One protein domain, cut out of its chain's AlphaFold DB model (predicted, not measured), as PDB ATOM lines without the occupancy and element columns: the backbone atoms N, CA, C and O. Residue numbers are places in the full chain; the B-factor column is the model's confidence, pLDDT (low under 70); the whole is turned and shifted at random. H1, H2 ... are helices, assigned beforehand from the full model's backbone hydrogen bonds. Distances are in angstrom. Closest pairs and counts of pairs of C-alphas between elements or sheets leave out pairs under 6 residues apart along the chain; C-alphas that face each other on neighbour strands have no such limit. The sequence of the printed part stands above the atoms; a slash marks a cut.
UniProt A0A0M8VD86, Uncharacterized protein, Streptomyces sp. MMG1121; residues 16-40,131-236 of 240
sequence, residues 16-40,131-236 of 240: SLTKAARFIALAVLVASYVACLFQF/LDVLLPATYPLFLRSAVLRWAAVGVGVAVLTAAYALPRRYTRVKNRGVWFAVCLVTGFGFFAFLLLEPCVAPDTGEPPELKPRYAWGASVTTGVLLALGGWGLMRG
ATOM      1  N   SER A  16     -23.157 -14.320  25.308       70.81
ATOM      2  CA  SER A  16     -24.219 -15.280  24.976       70.81
ATOM      3  C   SER A  16     -25.614 -14.715  25.264       70.81
ATOM      4  O   SER A  16     -26.498 -14.843  24.418       70.81
ATOM      5  N   LEU A  17     -25.794 -14.009  26.386       74.62
ATOM      6  CA  LEU A  17     -27.060 -13.353  26.733       74.62
ATOM      7  C   LEU A  17     -27.447 -12.267  25.726       74.62
ATOM      8  O   LEU A  17     -28.603 -12.195  25.321       74.62
ATOM      9  N   THR A  18     -26.484 -11.466  25.259       72.81
ATOM     10  CA  THR A  18     -26.748 -10.425  24.249       72.81
ATOM     11  C   THR A  18     -27.186 -11.039  22.916       72.81
ATOM     12  O   THR A  18     -28.138 -10.571  22.290       72.81
ATOM     13  N   LYS A  19     -26.543 -12.137  22.492       76.12
ATOM     14  CA  LYS A  19     -26.942 -12.884  21.286       76.12
ATOM     15  C   LYS A  19     -28.345 -13.482  21.422       76.12
ATOM     16  O   LYS A  19     -29.135 -13.371  20.488       76.12
ATOM     17  N   ALA A  20     -28.657 -14.074  22.575       81.06
ATOM     18  CA  ALA A  20     -29.971 -14.645  22.851       81.06
ATOM     19  C   ALA A  20     -31.068 -13.570  22.862       81.06
ATOM     20  O   ALA A  20     -32.065 -13.715  22.162       81.06
ATOM     21  N   ALA A  21     -30.855 -12.459  23.573       81.12
ATOM     22  CA  ALA A  21     -31.799 -11.341  23.635       81.12
ATOM     23  C   ALA A  21     -32.099 -10.771  22.244       81.12
ATOM     24  O   ALA A  21     -33.252 -10.515  21.903       81.12
ATOM     25  N   ARG A  22     -31.071 -10.640  21.402       82.38
ATOM     26  CA  ARG A  22     -31.230 -10.215  20.014       82.38
ATOM     27  C   ARG A  22     -32.020 -11.218  19.179       82.38
ATOM     28  O   ARG A  22     -32.872 -10.805  18.398       82.38
ATOM     29  N   PHE A  23     -31.720 -12.511  19.297       86.00
ATOM     30  CA  PHE A  23     -32.453 -13.538  18.561       86.00
ATOM     31  C   PHE A  23     -33.931 -13.539  18.957       86.00
ATOM     32  O   PHE A  23     -34.793 -13.580  18.088       86.00
ATOM     33  N   ILE A  24     -34.217 -13.390  20.251       87.31
ATOM     34  CA  ILE A  24     -35.579 -13.242  20.770       87.31
ATOM     35  C   ILE A  24     -36.238 -11.983  20.195       87.31
ATOM     36  O   ILE A  24     -37.349 -12.067  19.683       87.31
ATOM     37  N   ALA A  25     -35.559 -10.832  20.207       86.62
ATOM     38  CA  ALA A  25     -36.088  -9.590  19.640       86.62
ATOM     39  C   ALA A  25     -36.397  -9.721  18.137       86.62
ATOM     40  O   ALA A  25     -37.469  -9.320  17.690       86.62
ATOM     41  N   LEU A  26     -35.496 -10.340  17.365       88.12
ATOM     42  CA  LEU A  26     -35.720 -10.643  15.949       88.12
ATOM     43  C   LEU A  26     -36.904 -11.593  15.761       88.12
ATOM     44  O   LEU A  26     -37.760 -11.319  14.926       88.12
ATOM     45  N   ALA A  27     -36.989 -12.668  16.545       88.31
ATOM     46  CA  ALA A  27     -38.087 -13.627  16.474       88.31
ATOM     47  C   ALA A  27     -39.438 -12.966  16.778       88.31
ATOM     48  O   ALA A  27     -40.404 -13.202  16.058       88.31
ATOM     49  N   VAL A  28     -39.499 -12.080  17.778       89.06
ATOM     50  CA  VAL A  28     -40.704 -11.300  18.100       89.06
ATOM     51  C   VAL A  28     -41.097 -10.390  16.938       89.06
ATOM     52  O   VAL A  28     -42.271 -10.358  16.573       89.06
ATOM     53  N   LEU A  29     -40.146  -9.681  16.320       88.25
ATOM     54  CA  LEU A  29     -40.440  -8.821  15.169       88.25
ATOM     55  C   LEU A  29     -40.881  -9.623  13.939       88.25
ATOM     56  O   LEU A  29     -41.811  -9.204  13.256       88.25
ATOM     57  N   VAL A  30     -40.263 -10.779  13.669       87.69
ATOM     58  CA  VAL A  30     -40.671 -11.680  12.577       87.69
ATOM     59  C   VAL A  30     -42.068 -12.240  12.837       87.69
ATOM     60  O   VAL A  30     -42.912 -12.183  11.950       87.69
ATOM     61  N   ALA A  31     -42.351 -12.727  14.047       88.50
ATOM     62  CA  ALA A  31     -43.675 -13.229  14.408       88.50
ATOM     63  C   ALA A  31     -44.744 -12.132  14.293       88.50
ATOM     64  O   ALA A  31     -45.825 -12.377  13.768       88.50
ATOM     65  N   SER A  32     -44.418 -10.909  14.719       87.31
ATOM     66  CA  SER A  32     -45.283  -9.733  14.571       87.31
ATOM     67  C   SER A  32     -45.534  -9.390  13.103       87.31
ATOM     68  O   SER A  32     -46.671  -9.138  12.723       87.31
ATOM     69  N   TYR A  33     -44.496  -9.439  12.265       86.12
ATOM     70  CA  TYR A  33     -44.611  -9.214  10.826       86.12
ATOM     71  C   TYR A  33     -45.513 -10.253  10.152       86.12
ATOM     72  O   TYR A  33     -46.435  -9.895   9.425       86.12
ATOM     73  N   VAL A  34     -45.288 -11.538  10.437       86.50
ATOM     74  CA  VAL A  34     -46.093 -12.644   9.898       86.50
ATOM     75  C   VAL A  34     -47.548 -12.546  10.367       86.50
ATOM     76  O   VAL A  34     -48.460 -12.713   9.565       86.50
ATOM     77  N   ALA A  35     -47.778 -12.209  11.638       84.44
ATOM     78  CA  ALA A  35     -49.119 -11.982  12.169       84.44
ATOM     79  C   ALA A  35     -49.838 -10.823  11.465       84.44
ATOM     80  O   ALA A  35     -51.009 -10.957  11.119       84.44
ATOM     81  N   CYS A  36     -49.145  -9.705  11.224       81.81
ATOM     82  CA  CYS A  36     -49.691  -8.599  10.440       81.81
ATOM     83  C   CYS A  36     -50.025  -9.050   9.010       81.81
ATOM     84  O   CYS A  36     -51.123  -8.776   8.537       81.81
ATOM     85  N   LEU A  37     -49.133  -9.787   8.337       82.88
ATOM     86  CA  LEU A  37     -49.391 -10.295   6.984       82.88
ATOM     87  C   LEU A  37     -50.672 -11.134   6.918       82.88
ATOM     88  O   LEU A  37     -51.506 -10.874   6.060       82.88
ATOM     89  N   PHE A  38     -50.869 -12.074   7.843       81.69
ATOM     90  CA  PHE A  38     -52.083 -12.894   7.868       81.69
ATOM     91  C   PHE A  38     -53.354 -12.111   8.214       81.69
ATOM     92  O   PHE A  38     -54.438 -12.509   7.799       81.69
ATOM     93  N   GLN A  39     -53.247 -11.005   8.955       80.19
ATOM     94  CA  GLN A  39     -54.386 -10.123   9.238       80.19
ATOM     95  C   GLN A  39     -54.784  -9.277   8.024       80.19
ATOM     96  O   GLN A  39     -55.970  -9.023   7.822       80.19
ATOM     97  N   PHE A  40     -53.808  -8.832   7.227       77.38
ATOM     98  CA  PHE A  40     -54.059  -8.006   6.039       77.38
ATOM     99  C   PHE A  40     -54.368  -8.801   4.788       77.38
ATOM    100  O   PHE A  40     -55.048  -8.308   3.893       77.38
ATOM    101  N   LEU A 131     -47.832  -0.702   2.635       66.44
ATOM    102  CA  LEU A 131     -46.544  -0.237   3.151       66.44
ATOM    103  C   LEU A 131     -46.465  -0.244   4.680       66.44
ATOM    104  O   LEU A 131     -45.385  -0.468   5.223       66.44
ATOM    105  N   ASP A 132     -47.581  -0.062   5.382       70.25
ATOM    106  CA  ASP A 132     -47.586  -0.038   6.843       70.25
ATOM    107  C   ASP A 132     -47.260  -1.414   7.425       70.25
ATOM    108  O   ASP A 132     -46.682  -1.502   8.502       70.25
ATOM    109  N   VAL A 133     -47.536  -2.491   6.683       68.12
ATOM    110  CA  VAL A 133     -47.173  -3.868   7.059       68.12
ATOM    111  C   VAL A 133     -45.658  -4.077   7.103       68.12
ATOM    112  O   VAL A 133     -45.182  -4.991   7.764       68.12
ATOM    113  N   LEU A 134     -44.880  -3.227   6.430       72.81
ATOM    114  CA  LEU A 134     -43.416  -3.287   6.429       72.81
ATOM    115  C   LEU A 134     -42.785  -2.449   7.546       72.81
ATOM    116  O   LEU A 134     -41.564  -2.476   7.713       72.81
ATOM    117  N   LEU A 135     -43.592  -1.694   8.295       77.06
ATOM    118  CA  LEU A 135     -43.145  -0.779   9.336       77.06
ATOM    119  C   LEU A 135     -43.358  -1.412  10.722       77.06
ATOM    120  O   LEU A 135     -44.420  -1.243  11.302       77.06
ATOM    121  N   PRO A 136     -42.358  -2.066  11.339       72.56
ATOM    122  CA  PRO A 136     -42.427  -2.550  12.721       72.56
ATOM    123  C   PRO A 136     -43.054  -1.603  13.743       72.56
ATOM    124  O   PRO A 136     -43.747  -2.047  14.655       72.56
ATOM    125  N   ALA A 137     -42.827  -0.298  13.585       74.69
ATOM    126  CA  ALA A 137     -43.394   0.730  14.451       74.69
ATOM    127  C   ALA A 137     -44.933   0.786  14.415       74.69
ATOM    128  O   ALA A 137     -45.546   1.223  15.386       74.69
ATOM    129  N   THR A 138     -45.561   0.337  13.329       78.00
ATOM    130  CA  THR A 138     -47.018   0.326  13.167       78.00
ATOM    131  C   THR A 138     -47.646  -0.981  13.651       78.00
ATOM    132  O   THR A 138     -48.842  -1.002  13.928       78.00
ATOM    133  N   TYR A 139     -46.873  -2.064  13.822       78.75
ATOM    134  CA  TYR A 139     -47.414  -3.377  14.203       78.75
ATOM    135  C   TYR A 139     -48.274  -3.318  15.470       78.75
ATOM    136  O   TYR A 139     -49.357  -3.904  15.471       78.75
ATOM    137  N   PRO A 140     -47.894  -2.581  16.533       79.75
ATOM    138  CA  PRO A 140     -48.729  -2.493  17.724       79.75
ATOM    139  C   PRO A 140     -50.123  -1.896  17.483       79.75
ATOM    140  O   PRO A 140     -51.042  -2.180  18.248       79.75
ATOM    141  N   LEU A 141     -50.291  -1.080  16.440       78.62
ATOM    142  CA  LEU A 141     -51.575  -0.468  16.097       78.62
ATOM    143  C   LEU A 141     -52.544  -1.478  15.478       78.62
ATOM    144  O   LEU A 141     -53.752  -1.335  15.636       78.62
ATOM    145  N   PHE A 142     -52.015  -2.505  14.815       75.56
ATOM    146  CA  PHE A 142     -52.810  -3.426  14.006       75.56
ATOM    147  C   PHE A 142     -52.910  -4.828  14.595       75.56
ATOM    148  O   PHE A 142     -53.940  -5.482  14.453       75.56
ATOM    149  N   LEU A 143     -51.884  -5.271  15.326       79.25
ATOM    150  CA  LEU A 143     -51.857  -6.595  15.932       79.25
ATOM    151  C   LEU A 143     -53.044  -6.801  16.872       79.25
ATOM    152  O   LEU A 143     -53.142  -6.150  17.914       79.25
ATOM    153  N   ARG A 144     -53.903  -7.769  16.543       77.19
ATOM    154  CA  ARG A 144     -55.038  -8.183  17.385       77.19
ATOM    155  C   ARG A 144     -54.613  -8.839  18.701       77.19
ATOM    156  O   ARG A 144     -55.257  -8.637  19.727       77.19
ATOM    157  N   SER A 145     -53.502  -9.578  18.699       81.25
ATOM    158  CA  SER A 145     -52.957 -10.199  19.910       81.25
ATOM    159  C   SER A 145     -52.330  -9.153  20.833       81.25
ATOM    160  O   SER A 145     -51.309  -8.551  20.498       81.25
ATOM    161  N   ALA A 146     -52.904  -8.979  22.027       85.19
ATOM    162  CA  ALA A 146     -52.378  -8.067  23.043       85.19
ATOM    163  C   ALA A 146     -50.945  -8.431  23.466       85.19
ATOM    164  O   ALA A 146     -50.108  -7.548  23.633       85.19
ATOM    165  N   VAL A 147     -50.640  -9.727  23.588       86.00
ATOM    166  CA  VAL A 147     -49.300 -10.201  23.965       86.00
ATOM    167  C   VAL A 147     -48.275  -9.794  22.910       86.00
ATOM    168  O   VAL A 147     -47.246  -9.211  23.243       86.00
ATOM    169  N   LEU A 148     -48.576 -10.047  21.634       85.06
ATOM    170  CA  LEU A 148     -47.663  -9.733  20.536       85.06
ATOM    171  C   LEU A 148     -47.517  -8.218  20.345       85.06
ATOM    172  O   LEU A 148     -46.412  -7.728  20.130       85.06
ATOM    173  N   ARG A 149     -48.614  -7.471  20.521       86.81
ATOM    174  CA  ARG A 149     -48.633  -6.004  20.524       86.81
ATOM    175  C   ARG A 149     -47.661  -5.435  21.556       86.81
ATOM    176  O   ARG A 149     -46.781  -4.654  21.199       86.81
ATOM    177  N   TRP A 150     -47.786  -5.840  22.820       89.81
ATOM    178  CA  TRP A 150     -46.916  -5.344  23.889       89.81
ATOM    179  C   TRP A 150     -45.474  -5.836  23.746       89.81
ATOM    180  O   TRP A 150     -44.546  -5.078  24.028       89.81
ATOM    181  N   ALA A 151     -45.265  -7.055  23.244       88.25
ATOM    182  CA  ALA A 151     -43.932  -7.563  22.938       88.25
ATOM    183  C   ALA A 151     -43.240  -6.728  21.844       88.25
ATOM    184  O   ALA A 151     -42.085  -6.339  22.015       88.25
ATOM    185  N   ALA A 152     -43.947  -6.387  20.761       86.62
ATOM    186  CA  ALA A 152     -43.425  -5.537  19.691       86.62
ATOM    187  C   ALA A 152     -43.084  -4.123  20.191       86.62
ATOM    188  O   ALA A 152     -42.004  -3.614  19.882       86.62
ATOM    189  N   VAL A 153     -43.942  -3.517  21.026       87.25
ATOM    190  CA  VAL A 153     -43.647  -2.232  21.694       87.25
ATOM    191  C   VAL A 153     -42.384  -2.343  22.543       87.25
ATOM    192  O   VAL A 153     -41.488  -1.509  22.422       87.25
ATOM    193  N   GLY A 154     -42.281  -3.387  23.370       88.06
ATOM    194  CA  GLY A 154     -41.118  -3.626  24.222       88.06
ATOM    195  C   GLY A 154     -39.820  -3.741  23.421       88.06
ATOM    196  O   GLY A 154     -38.827  -3.102  23.766       88.06
ATOM    197  N   VAL A 155     -39.839  -4.484  22.309       87.12
ATOM    198  CA  VAL A 155     -38.688  -4.594  21.401       87.12
ATOM    199  C   VAL A 155     -38.357  -3.250  20.754       87.12
ATOM    200  O   VAL A 155     -37.186  -2.874  20.708       87.12
ATOM    201  N   GLY A 156     -39.360  -2.494  20.304       85.50
ATOM    202  CA  GLY A 156     -39.160  -1.161  19.739       85.50
ATOM    203  C   GLY A 156     -38.475  -0.211  20.727       85.50
ATOM    204  O   GLY A 156     -37.440   0.382  20.423       85.50
ATOM    205  N   VAL A 157     -38.991  -0.130  21.955       87.62
ATOM    206  CA  VAL A 157     -38.393   0.683  23.026       87.62
ATOM    207  C   VAL A 157     -36.972   0.219  23.341       87.62
ATOM    208  O   VAL A 157     -36.071   1.053  23.454       87.62
ATOM    209  N   ALA A 158     -36.737  -1.092  23.433       84.75
ATOM    210  CA  ALA A 158     -35.414  -1.646  23.708       84.75
ATOM    211  C   ALA A 158     -34.397  -1.286  22.613       84.75
ATOM    212  O   ALA A 158     -33.292  -0.846  22.929       84.75
ATOM    213  N   VAL A 159     -34.774  -1.395  21.335       83.38
ATOM    214  CA  VAL A 159     -33.909  -1.038  20.200       83.38
ATOM    215  C   VAL A 159     -33.627   0.461  20.159       83.38
ATOM    216  O   VAL A 159     -32.475   0.846  19.976       83.38
ATOM    217  N   LEU A 160     -34.624   1.327  20.377       83.94
ATOM    218  CA  LEU A 160     -34.401   2.780  20.425       83.94
ATOM    219  C   LEU A 160     -33.494   3.170  21.600       83.94
ATOM    220  O   LEU A 160     -32.574   3.977  21.443       83.94
ATOM    221  N   THR A 161     -33.701   2.547  22.761       81.00
ATOM    222  CA  THR A 161     -32.858   2.733  23.950       81.00
ATOM    223  C   THR A 161     -31.426   2.270  23.678       81.00
ATOM    224  O   THR A 161     -30.473   2.960  24.042       81.00
ATOM    225  N   ALA A 162     -31.253   1.142  22.985       76.12
ATOM    226  CA  ALA A 162     -29.941   0.651  22.588       76.12
ATOM    227  C   ALA A 162     -29.266   1.558  21.550       76.12
ATOM    228  O   ALA A 162     -28.078   1.856  21.668       76.12
ATOM    229  N   ALA A 163     -30.025   2.060  20.577       74.88
ATOM    230  CA  ALA A 163     -29.521   2.943  19.536       74.88
ATOM    231  C   ALA A 163     -29.106   4.322  20.075       74.88
ATOM    232  O   ALA A 163     -28.156   4.898  19.551       74.88
ATOM    233  N   TYR A 164     -29.767   4.849  21.116       73.56
ATOM    234  CA  TYR A 164     -29.550   6.220  21.601       73.56
ATOM    235  C   TYR A 164     -28.931   6.312  23.009       73.56
ATOM    236  O   TYR A 164     -27.930   7.010  23.203       73.56
ATOM    237  N   ALA A 165     -29.491   5.599  23.990       65.31
ATOM    238  CA  ALA A 165     -29.312   5.882  25.417       65.31
ATOM    239  C   ALA A 165     -28.254   5.020  26.133       65.31
ATOM    240  O   ALA A 165     -27.709   5.447  27.151       65.31
ATOM    241  N   LEU A 166     -27.912   3.827  25.632       63.72
ATOM    242  CA  LEU A 166     -26.927   2.967  26.305       63.72
ATOM    243  C   LEU A 166     -25.529   3.617  26.322       63.72
ATOM    244  O   LEU A 166     -25.081   4.073  25.283       63.72
ATOM    245  N   PRO A 167     -24.773   3.647  27.434       57.16
ATOM    246  CA  PRO A 167     -23.402   4.183  27.480       57.16
ATOM    247  C   PRO A 167     -22.443   3.551  26.450       57.16
ATOM    248  O   PRO A 167     -22.608   2.389  26.087       57.16
ATOM    249  N   ARG A 168     -21.417   4.288  25.977       56.19
ATOM    250  CA  ARG A 168     -20.463   3.836  24.918       56.19
ATOM    251  C   ARG A 168     -19.748   2.525  25.235       56.19
ATOM    252  O   ARG A 168     -19.362   1.807  24.327       56.19
ATOM    253  N   ARG A 169     -19.636   2.187  26.519       49.94
ATOM    254  CA  ARG A 169     -19.074   0.918  26.997       49.94
ATOM    255  C   ARG A 169     -19.960  -0.310  26.732       49.94
ATOM    256  O   ARG A 169     -19.449  -1.419  26.764       49.94
ATOM    257  N   TYR A 170     -21.260  -0.122  26.488       49.59
ATOM    258  CA  TYR A 170     -22.226  -1.211  26.280       49.59
ATOM    259  C   TYR A 170     -22.704  -1.345  24.835       49.59
ATOM    260  O   TYR A 170     -23.333  -2.339  24.497       49.59
ATOM    261  N   THR A 171     -22.414  -0.368  23.977       50.88
ATOM    262  CA  THR A 171     -22.828  -0.378  22.571       50.88
ATOM    263  C   THR A 171     -21.624  -0.155  21.679       50.88
ATOM    264  O   THR A 171     -20.964   0.880  21.749       50.88
ATOM    265  N   ARG A 172     -21.342  -1.138  20.817       53.78
ATOM    266  CA  ARG A 172     -20.191  -1.104  19.902       53.78
ATOM    267  C   ARG A 172     -20.383  -0.140  18.724       53.78
ATOM    268  O   ARG A 172     -19.441   0.118  17.990       53.78
ATOM    269  N   VAL A 173     -21.576   0.434  18.560       55.97
ATOM    270  CA  VAL A 173     -21.948   1.268  17.412       55.97
ATOM    271  C   VAL A 173     -21.653   2.751  17.679       55.97
ATOM    272  O   VAL A 173     -22.313   3.400  18.491       55.97
ATOM    273  N   LYS A 174     -20.669   3.317  16.966       57.38
ATOM    274  CA  LYS A 174     -20.252   4.731  17.099       57.38
ATOM    275  C   LYS A 174     -21.296   5.725  16.540       57.38
ATOM    276  O   LYS A 174     -21.403   6.840  17.041       57.38
ATOM    277  N   ASN A 175     -22.131   5.297  15.582       66.62
ATOM    278  CA  ASN A 175     -23.119   6.123  14.859       66.62
ATOM    279  C   ASN A 175     -24.558   5.989  15.393       66.62
ATOM    280  O   ASN A 175     -25.494   5.678  14.657       66.62
ATOM    281  N   ARG A 176     -24.734   6.247  16.689       72.00
ATOM    282  CA  ARG A 176     -26.024   6.169  17.404       72.00
ATOM    283  C   ARG A 176     -27.145   6.983  16.783       72.00
ATOM    284  O   ARG A 176     -28.227   6.463  16.547       72.00
ATOM    285  N   GLY A 177     -26.860   8.248  16.476       72.12
ATOM    286  CA  GLY A 177     -27.843   9.156  15.886       72.12
ATOM    287  C   GLY A 177     -28.329   8.681  14.518       72.12
ATOM    288  O   GLY A 177     -29.505   8.815  14.215       72.12
ATOM    289  N   VAL A 178     -27.451   8.051  13.727       75.19
ATOM    290  CA  VAL A 178     -27.818   7.497  12.418       75.19
ATOM    291  C   VAL A 178     -28.727   6.289  12.584       75.19
ATOM    292  O   VAL A 178     -29.742   6.217  11.914       75.19
ATOM    293  N   TRP A 179     -28.409   5.363  13.489       78.56
ATOM    294  CA  TRP A 179     -29.260   4.194  13.726       78.56
ATOM    295  C   TRP A 179     -30.597   4.548  14.356       78.56
ATOM    296  O   TRP A 179     -31.620   4.023  13.938       78.56
ATOM    297  N   PHE A 180     -30.605   5.485  15.301       81.06
ATOM    298  CA  PHE A 180     -31.834   6.029  15.859       81.06
ATOM    299  C   PHE A 180     -32.693   6.690  14.771       81.06
ATOM    300  O   PHE A 180     -33.878   6.382  14.662       81.06
ATOM    301  N   ALA A 181     -32.089   7.520  13.912       79.88
ATOM    302  CA  ALA A 181     -32.778   8.145  12.787       79.88
ATOM    303  C   ALA A 181     -33.278   7.115  11.767       79.88
ATOM    304  O   ALA A 181     -34.415   7.209  11.333       79.88
ATOM    305  N   VAL A 182     -32.480   6.105  11.415       79.69
ATOM    306  CA  VAL A 182     -32.890   5.032  10.500       79.69
ATOM    307  C   VAL A 182     -34.062   4.247  11.091       79.69
ATOM    308  O   VAL A 182     -35.064   4.080  10.411       79.69
ATOM    309  N   CYS A 183     -34.002   3.834  12.361       82.81
ATOM    310  CA  CYS A 183     -35.117   3.148  13.020       82.81
ATOM    311  C   CYS A 183     -36.396   3.997  13.045       82.81
ATOM    312  O   CYS A 183     -37.467   3.469  12.756       82.81
ATOM    313  N   LEU A 184     -36.289   5.297  13.344       79.94
ATOM    314  CA  LEU A 184     -37.436   6.208  13.363       79.94
ATOM    315  C   LEU A 184     -38.008   6.494  11.973       79.94
ATOM    316  O   LEU A 184     -39.222   6.507  11.811       79.94
ATOM    317  N   VAL A 185     -37.149   6.756  10.988       76.31
ATOM    318  CA  VAL A 185     -37.564   7.215   9.655       76.31
ATOM    319  C   VAL A 185     -38.048   6.057   8.798       76.31
ATOM    320  O   VAL A 185     -39.024   6.208   8.073       76.31
ATOM    321  N   THR A 186     -37.371   4.908   8.846       70.50
ATOM    322  CA  THR A 186     -37.696   3.801   7.943       70.50
ATOM    323  C   THR A 186     -38.643   2.783   8.545       70.50
ATOM    324  O   THR A 186     -39.250   2.033   7.796       70.50
ATOM    325  N   GLY A 187     -38.754   2.690   9.872       69.75
ATOM    326  CA  GLY A 187     -39.563   1.674  10.549       69.75
ATOM    327  C   GLY A 187     -39.019   0.242  10.429       69.75
ATOM    328  O   GLY A 187     -39.077  -0.494  11.402       69.75
ATOM    329  N   PHE A 188     -38.407  -0.171   9.314       74.69
ATOM    330  CA  PHE A 188     -37.690  -1.453   9.173       74.69
ATOM    331  C   PHE A 188     -36.233  -1.389   9.666       74.69
ATOM    332  O   PHE A 188     -35.548  -2.412   9.755       74.69
ATOM    333  N   GLY A 189     -35.755  -0.201  10.054       75.75
ATOM    334  CA  GLY A 189     -34.449  -0.000  10.681       75.75
ATOM    335  C   GLY A 189     -34.216  -0.855  11.929       75.75
ATOM    336  O   GLY A 189     -33.074  -1.212  12.198       75.75
ATOM    337  N   PHE A 190     -35.278  -1.276  12.627       81.12
ATOM    338  CA  PHE A 190     -35.200  -2.181  13.779       81.12
ATOM    339  C   PHE A 190     -34.607  -3.548  13.414       81.12
ATOM    340  O   PHE A 190     -33.708  -4.033  14.101       81.12
ATOM    341  N   PHE A 191     -35.048  -4.147  12.302       82.38
ATOM    342  CA  PHE A 191     -34.489  -5.408  11.810       82.38
ATOM    343  C   PHE A 191     -33.034  -5.237  11.382       82.38
ATOM    344  O   PHE A 191     -32.184  -6.038  11.764       82.38
ATOM    345  N   ALA A 192     -32.736  -4.177  10.627       81.12
ATOM    346  CA  ALA A 192     -31.383  -3.902  10.153       81.12
ATOM    347  C   ALA A 192     -30.410  -3.639  11.315       81.12
ATOM    348  O   ALA A 192     -29.290  -4.148  11.296       81.12
ATOM    349  N   PHE A 193     -30.846  -2.901  12.342       79.44
ATOM    350  CA  PHE A 193     -30.069  -2.629  13.550       79.44
ATOM    351  C   PHE A 193     -29.733  -3.928  14.269       79.44
ATOM    352  O   PHE A 193     -28.561  -4.219  14.500       79.44
ATOM    353  N   LEU A 194     -30.754  -4.750  14.538       78.75
ATOM    354  CA  LEU A 194     -30.561  -6.040  15.180       78.75
ATOM    355  C   LEU A 194     -29.663  -6.936  14.322       78.75
ATOM    356  O   LEU A 194     -28.753  -7.533  14.868       78.75
ATOM    357  N   LEU A 195     -29.832  -7.009  12.999       77.19
ATOM    358  CA  LEU A 195     -29.012  -7.852  12.115       77.19
ATOM    359  C   LEU A 195     -27.537  -7.421  12.029       77.19
ATOM    360  O   LEU A 195     -26.663  -8.291  11.978       77.19
ATOM    361  N   LEU A 196     -27.253  -6.118  12.046       72.12
ATOM    362  CA  LEU A 196     -25.910  -5.560  11.834       72.12
ATOM    363  C   LEU A 196     -25.121  -5.249  13.107       72.12
ATOM    364  O   LEU A 196     -23.918  -4.992  13.029       72.12
ATOM    365  N   GLU A 197     -25.728  -5.395  14.281       62.16
ATOM    366  CA  GLU A 197     -25.019  -5.299  15.557       62.16
ATOM    367  C   GLU A 197     -23.804  -6.257  15.737       62.16
ATOM    368  O   GLU A 197     -22.921  -5.905  16.522       62.16
ATOM    369  N   PRO A 198     -23.630  -7.417  15.039       50.34
ATOM    370  CA  PRO A 198     -22.440  -8.248  15.214       50.34
ATOM    371  C   PRO A 198     -21.262  -7.814  14.322       50.34
ATOM    372  O   PRO A 198     -20.148  -8.267  14.556       50.34
ATOM    373  N   CYS A 199     -21.462  -6.940  13.327       46.97
ATOM    374  CA  CYS A 199     -20.428  -6.559  12.351       46.97
ATOM    375  C   CYS A 199     -19.514  -5.421  12.829       46.97
ATOM    376  O   CYS A 199     -18.740  -4.866  12.056       46.97
ATOM    377  N   VAL A 200     -19.608  -5.048  14.103       46.28
ATOM    378  CA  VAL A 200     -18.863  -3.936  14.689       46.28
ATOM    379  C   VAL A 200     -18.094  -4.498  15.886       46.28
ATOM    380  O   VAL A 200     -18.437  -4.263  17.042       46.28
ATOM    381  N   ALA A 201     -17.106  -5.355  15.616       46.19
ATOM    382  CA  ALA A 201     -16.227  -5.934  16.625       46.19
ATOM    383  C   ALA A 201     -14.811  -6.160  16.077       46.19
ATOM    384  O   ALA A 201     -14.668  -6.509  14.909       46.19
ATOM    385  N   PRO A 202     -13.778  -5.952  16.904       42.56
ATOM    386  CA  PRO A 202     -12.506  -5.407  16.476       42.56
ATOM    387  C   PRO A 202     -11.400  -6.448  16.645       42.56
ATOM    388  O   PRO A 202     -10.579  -6.317  17.540       42.56
ATOM    389  N   ASP A 203     -11.375  -7.474  15.802       47.31
ATOM    390  CA  ASP A 203     -10.192  -8.349  15.722       47.31
ATOM    391  C   ASP A 203      -9.242  -7.909  14.593       47.31
ATOM    392  O   ASP A 203      -8.166  -8.469  14.420       47.31
ATOM    393  N   THR A 204      -9.607  -6.862  13.842       49.00
ATOM    394  CA  THR A 204      -8.843  -6.353  12.691       49.00
ATOM    395  C   THR A 204      -8.102  -5.041  12.951       49.00
ATOM    396  O   THR A 204      -7.440  -4.536  12.052       49.00
ATOM    397  N   GLY A 205      -8.188  -4.456  14.152       46.03
ATOM    398  CA  GLY A 205      -7.507  -3.188  14.468       46.03
ATOM    399  C   GLY A 205      -8.032  -1.954  13.712       46.03
ATOM    400  O   GLY A 205      -7.539  -0.850  13.935       46.03
ATOM    401  N   GLU A 206      -9.049  -2.101  12.861       43.50
ATOM    402  CA  GLU A 206      -9.699  -0.984  12.176       43.50
ATOM    403  C   GLU A 206     -10.787  -0.345  13.056       43.50
ATOM    404  O   GLU A 206     -11.521  -1.051  13.756       43.50
ATOM    405  N   PRO A 207     -10.946   0.994  13.025       47.81
ATOM    406  CA  PRO A 207     -12.072   1.649  13.677       47.81
ATOM    407  C   PRO A 207     -13.366   1.186  12.992       47.81
ATOM    408  O   PRO A 207     -13.543   1.444  11.799       47.81
ATOM    409  N   PRO A 208     -14.302   0.530  13.704       52.75
ATOM    410  CA  PRO A 208     -15.481  -0.035  13.072       52.75
ATOM    411  C   PRO A 208     -16.527   1.078  12.909       52.75
ATOM    412  O   PRO A 208     -17.515   1.189  13.635       52.75
ATOM    413  N   GLU A 209     -16.265   1.988  11.974       56.28
ATOM    414  CA  GLU A 209     -17.177   3.055  11.589       56.28
ATOM    415  C   GLU A 209     -18.018   2.591  10.405       56.28
ATOM    416  O   GLU A 209     -17.637   2.708   9.239       56.28
ATOM    417  N   LEU A 210     -19.213   2.077  10.697       59.25
ATOM    418  CA  LEU A 210     -20.198   1.829   9.655       59.25
ATOM    419  C   LEU A 210     -20.640   3.186   9.083       59.25
ATOM    420  O   LEU A 210     -21.410   3.911   9.720       59.25
ATOM    421  N   LYS A 211     -20.117   3.567   7.907       66.31
ATOM    422  CA  LYS A 211     -20.481   4.836   7.250       66.31
ATOM    423  C   LYS A 211     -22.010   4.925   7.117       66.31
ATOM    424  O   LYS A 211     -22.625   3.913   6.776       66.31
ATOM    425  N   PRO A 212     -22.626   6.110   7.292       70.88
ATOM    426  CA  PRO A 212     -24.085   6.264   7.266       70.88
ATOM    427  C   PRO A 212     -24.756   5.613   6.050       70.88
ATOM    428  O   PRO A 212     -25.774   4.943   6.190       70.88
ATOM    429  N   ARG A 213     -24.128   5.710   4.870       75.06
ATOM    430  CA  ARG A 213     -24.590   5.072   3.625       75.06
ATOM    431  C   ARG A 213     -24.805   3.557   3.728       75.06
ATOM    432  O   ARG A 213     -25.706   3.037   3.085       75.06
ATOM    433  N   TYR A 214     -24.008   2.850   4.530       75.00
ATOM    434  CA  TYR A 214     -24.142   1.403   4.710       75.00
ATOM    435  C   TYR A 214     -25.288   1.051   5.660       75.00
ATOM    436  O   TYR A 214     -25.960   0.055   5.428       75.00
ATOM    437  N   ALA A 215     -25.556   1.879   6.678       72.75
ATOM    438  CA  ALA A 215     -26.730   1.709   7.542       72.75
ATOM    439  C   ALA A 215     -28.026   1.909   6.742       72.75
ATOM    440  O   ALA A 215     -28.932   1.079   6.805       72.75
ATOM    441  N   TRP A 216     -28.074   2.962   5.920       78.06
ATOM    442  CA  TRP A 216     -29.183   3.205   4.996       78.06
ATOM    443  C   TRP A 216     -29.335   2.083   3.971       78.06
ATOM    444  O   TRP A 216     -30.427   1.542   3.826       78.06
ATOM    445  N   GLY A 217     -28.242   1.677   3.316       80.62
ATOM    446  CA  GLY A 217     -28.256   0.581   2.348       80.62
ATOM    447  C   GLY A 217     -28.759  -0.726   2.956       80.62
ATOM    448  O   GLY A 217     -29.648  -1.356   2.399       80.62
ATOM    449  N   ALA A 218     -28.273  -1.100   4.140       79.62
ATOM    450  CA  ALA A 218     -28.736  -2.305   4.816       79.62
ATOM    451  C   ALA A 218     -30.201  -2.222   5.258       79.62
ATOM    452  O   ALA A 218     -30.918  -3.219   5.177       79.62
ATOM    453  N   SER A 219     -30.663  -1.043   5.691       80.81
ATOM    454  CA  SER A 219     -32.077  -0.810   5.983       80.81
ATOM    455  C   SER A 219     -32.922  -1.051   4.730       80.81
ATOM    456  O   SER A 219     -33.836  -1.869   4.776       80.81
ATOM    457  N   VAL A 220     -32.560  -0.443   3.596       83.31
ATOM    458  CA  VAL A 220     -33.262  -0.630   2.314       83.31
ATOM    459  C   VAL A 220     -33.273  -2.101   1.896       83.31
ATOM    460  O   VAL A 220     -34.339  -2.639   1.608       83.31
ATOM    461  N   THR A 221     -32.126  -2.786   1.935       84.38
ATOM    462  CA  THR A 221     -32.046  -4.221   1.621       84.38
ATOM    463  C   THR A 221     -32.947  -5.053   2.530       84.38
ATOM    464  O   THR A 221     -33.624  -5.962   2.058       84.38
ATOM    465  N   THR A 222     -33.009  -4.726   3.822       83.94
ATOM    466  CA  THR A 222     -33.897  -5.415   4.769       83.94
ATOM    467  C   THR A 222     -35.366  -5.191   4.418       83.94
ATOM    468  O   THR A 222     -36.134  -6.148   4.405       83.94
ATOM    469  N   GLY A 223     -35.754  -3.961   4.066       82.19
ATOM    470  CA  GLY A 223     -37.109  -3.658   3.603       82.19
ATOM    471  C   GLY A 223     -37.489  -4.441   2.341       82.19
ATOM    472  O   GLY A 223     -38.566  -5.029   2.285       82.19
ATOM    473  N   VAL A 224     -36.580  -4.533   1.363       85.38
ATOM    474  CA  VAL A 224     -36.788  -5.327   0.136       85.38
ATOM    475  C   VAL A 224     -36.945  -6.814   0.452       85.38
ATOM    476  O   VAL A 224     -37.849  -7.457  -0.078       85.38
ATOM    477  N   LEU A 225     -36.109  -7.368   1.335       86.62
ATOM    478  CA  LEU A 225     -36.214  -8.770   1.751       86.62
ATOM    479  C   LEU A 225     -37.535  -9.060   2.465       86.62
ATOM    480  O   LEU A 225     -38.151 -10.087   2.191       86.62
ATOM    481  N   LEU A 226     -37.990  -8.159   3.341       84.25
ATOM    482  CA  LEU A 226     -39.292  -8.288   3.992       84.25
ATOM    483  C   LEU A 226     -40.417  -8.263   2.958       84.25
ATOM    484  O   LEU A 226     -41.251  -9.164   2.972       84.25
ATOM    485  N   ALA A 227     -40.402  -7.309   2.026       84.44
ATOM    486  CA  ALA A 227     -41.414  -7.201   0.978       84.44
ATOM    487  C   ALA A 227     -41.471  -8.453   0.086       84.44
ATOM    488  O   ALA A 227     -42.548  -9.008  -0.129       84.44
ATOM    489  N   LEU A 228     -40.320  -8.944  -0.385       86.81
ATOM    490  CA  LEU A 228     -40.241 -10.160  -1.202       86.81
ATOM    491  C   LEU A 228     -40.643 -11.413  -0.415       86.81
ATOM    492  O   LEU A 228     -41.375 -12.253  -0.933       86.81
ATOM    493  N   GLY A 229     -40.196 -11.533   0.837       83.19
ATOM    494  CA  GLY A 229     -40.559 -12.643   1.716       83.19
ATOM    495  C   GLY A 229     -42.054 -12.662   2.034       83.19
ATOM    496  O   GLY A 229     -42.684 -13.713   1.956       83.19
ATOM    497  N   GLY A 230     -42.636 -11.493   2.312       82.62
ATOM    498  CA  GLY A 230     -44.072 -11.327   2.528       82.62
ATOM    499  C   GLY A 230     -44.874 -11.679   1.282       82.62
ATOM    500  O   GLY A 230     -45.799 -12.481   1.361       82.62
ATOM    501  N   TRP A 231     -44.469 -11.180   0.111       85.19
ATOM    502  CA  TRP A 231     -45.077 -11.564  -1.166       85.19
ATOM    503  C   TRP A 231     -45.037 -13.081  -1.379       85.19
ATOM    504  O   TRP A 231     -46.046 -13.687  -1.746       85.19
ATOM    505  N   GLY A 232     -43.868 -13.700  -1.185       84.38
ATOM    506  CA  GLY A 232     -43.676 -15.139  -1.371       84.38
ATOM    507  C   GLY A 232     -44.576 -15.959  -0.450       84.38
ATOM    508  O   GLY A 232     -45.276 -16.854  -0.922       84.38
ATOM    509  N   LEU A 233     -44.618 -15.593   0.835       83.25
ATOM    510  CA  LEU A 233     -45.507 -16.201   1.824       83.25
ATOM    511  C   LEU A 233     -46.970 -16.073   1.391       83.25
ATOM    512  O   LEU A 233     -47.695 -17.064   1.366       83.25
ATOM    513  N   MET A 234     -47.376 -14.883   0.947       81.44
ATOM    514  CA  MET A 234     -48.750 -14.639   0.532       81.44
ATOM    515  C   MET A 234     -49.170 -15.415  -0.710       81.44
ATOM    516  O   MET A 234     -50.308 -15.877  -0.795       81.44
ATOM    517  N   ARG A 235     -48.263 -15.602  -1.670       83.19
ATOM    518  CA  ARG A 235     -48.531 -16.484  -2.809       83.19
ATOM    519  C   ARG A 235     -48.641 -17.943  -2.398       83.19
ATOM    520  O   ARG A 235     -49.525 -18.615  -2.906       83.19
ATOM    521  N   GLY A 236     -47.779 -18.418  -1.500       79.50
ATOM    522  CA  GLY A 236     -47.853 -19.792  -1.002       79.50
ATOM    523  C   GLY A 236     -49.189 -20.079  -0.323       79.50
ATOM    524  O   GLY A 236     -49.835 -21.071  -0.629       79.50
TER     525      GLY A 236
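What this domain is: This is residues 16 to 40 and 131 to 236 of the 240 residues of an uncharacterized protein of Streptomyces sp. MMG1121 (UniProt A0A0M8VD86). A short helix, H5, sits in the middle, and H1, H3, H4 and H6 stand round it, H1 across from H4 and H3 across from H6. H2 packs on H1 and H3 beyond one end of H5, and residues 200 to 211 loop out at the other. The printed part has 131 residues, six named helices in the order H1 to H6 and no named strand: all helix, mostly crossed. It is compact, with a radius of gyration of the C-alphas of 15.0 A, and elongated, spanning 47 by 27 by 26 A.

How they stand to each other: Start with H1, residues 16 to 40; its residues 25 to 32 touch H3, residues 146 to 164, at a steep tilt of 50 degrees, closest at C-alphas Ala 25 and Val 155, 5.9 A. H2, residues 136 to 142, forms a hairpin with H3, closest at C-alphas 140 and 149, 4.5 A. H4, residues 176 to 186, and H5, residues 189 to 199, form another, closest at C-alphas 183 and 189, 4.0 A. H5 touches residues 215 to 222 of H6, residues 212 to 236, at a steep tilt of 62 degrees, closest at C-alphas 192 and 219, 5.2 A. H1 and H4 are apart, as are H3 and H6. In H1, H3, H4 and H6 every O i to N i+4 pair is within hydrogen-bond range; H5 has 5 of 7, and H2 0 of 3 but 3 of 4 O i to N i+3 pairs.

Where its parts are: Find C-alpha 16 at (-24.219, -15.280, 24.976); from there H1 runs 36.1 A. H3 measures 27.0 A. H6 runs 36.2 A to C-alpha 236 at (-47.853, -19.792, -1.002).

The domain as a whole: Residues 41 to 130 are not printed; C-alphas 40 and 131 are 11.2 A apart. The links H3 to H4 and H5 to H6 are long, and pLDDT is under 70 at 29 residues, among them 165 to 175 and 197 to 211.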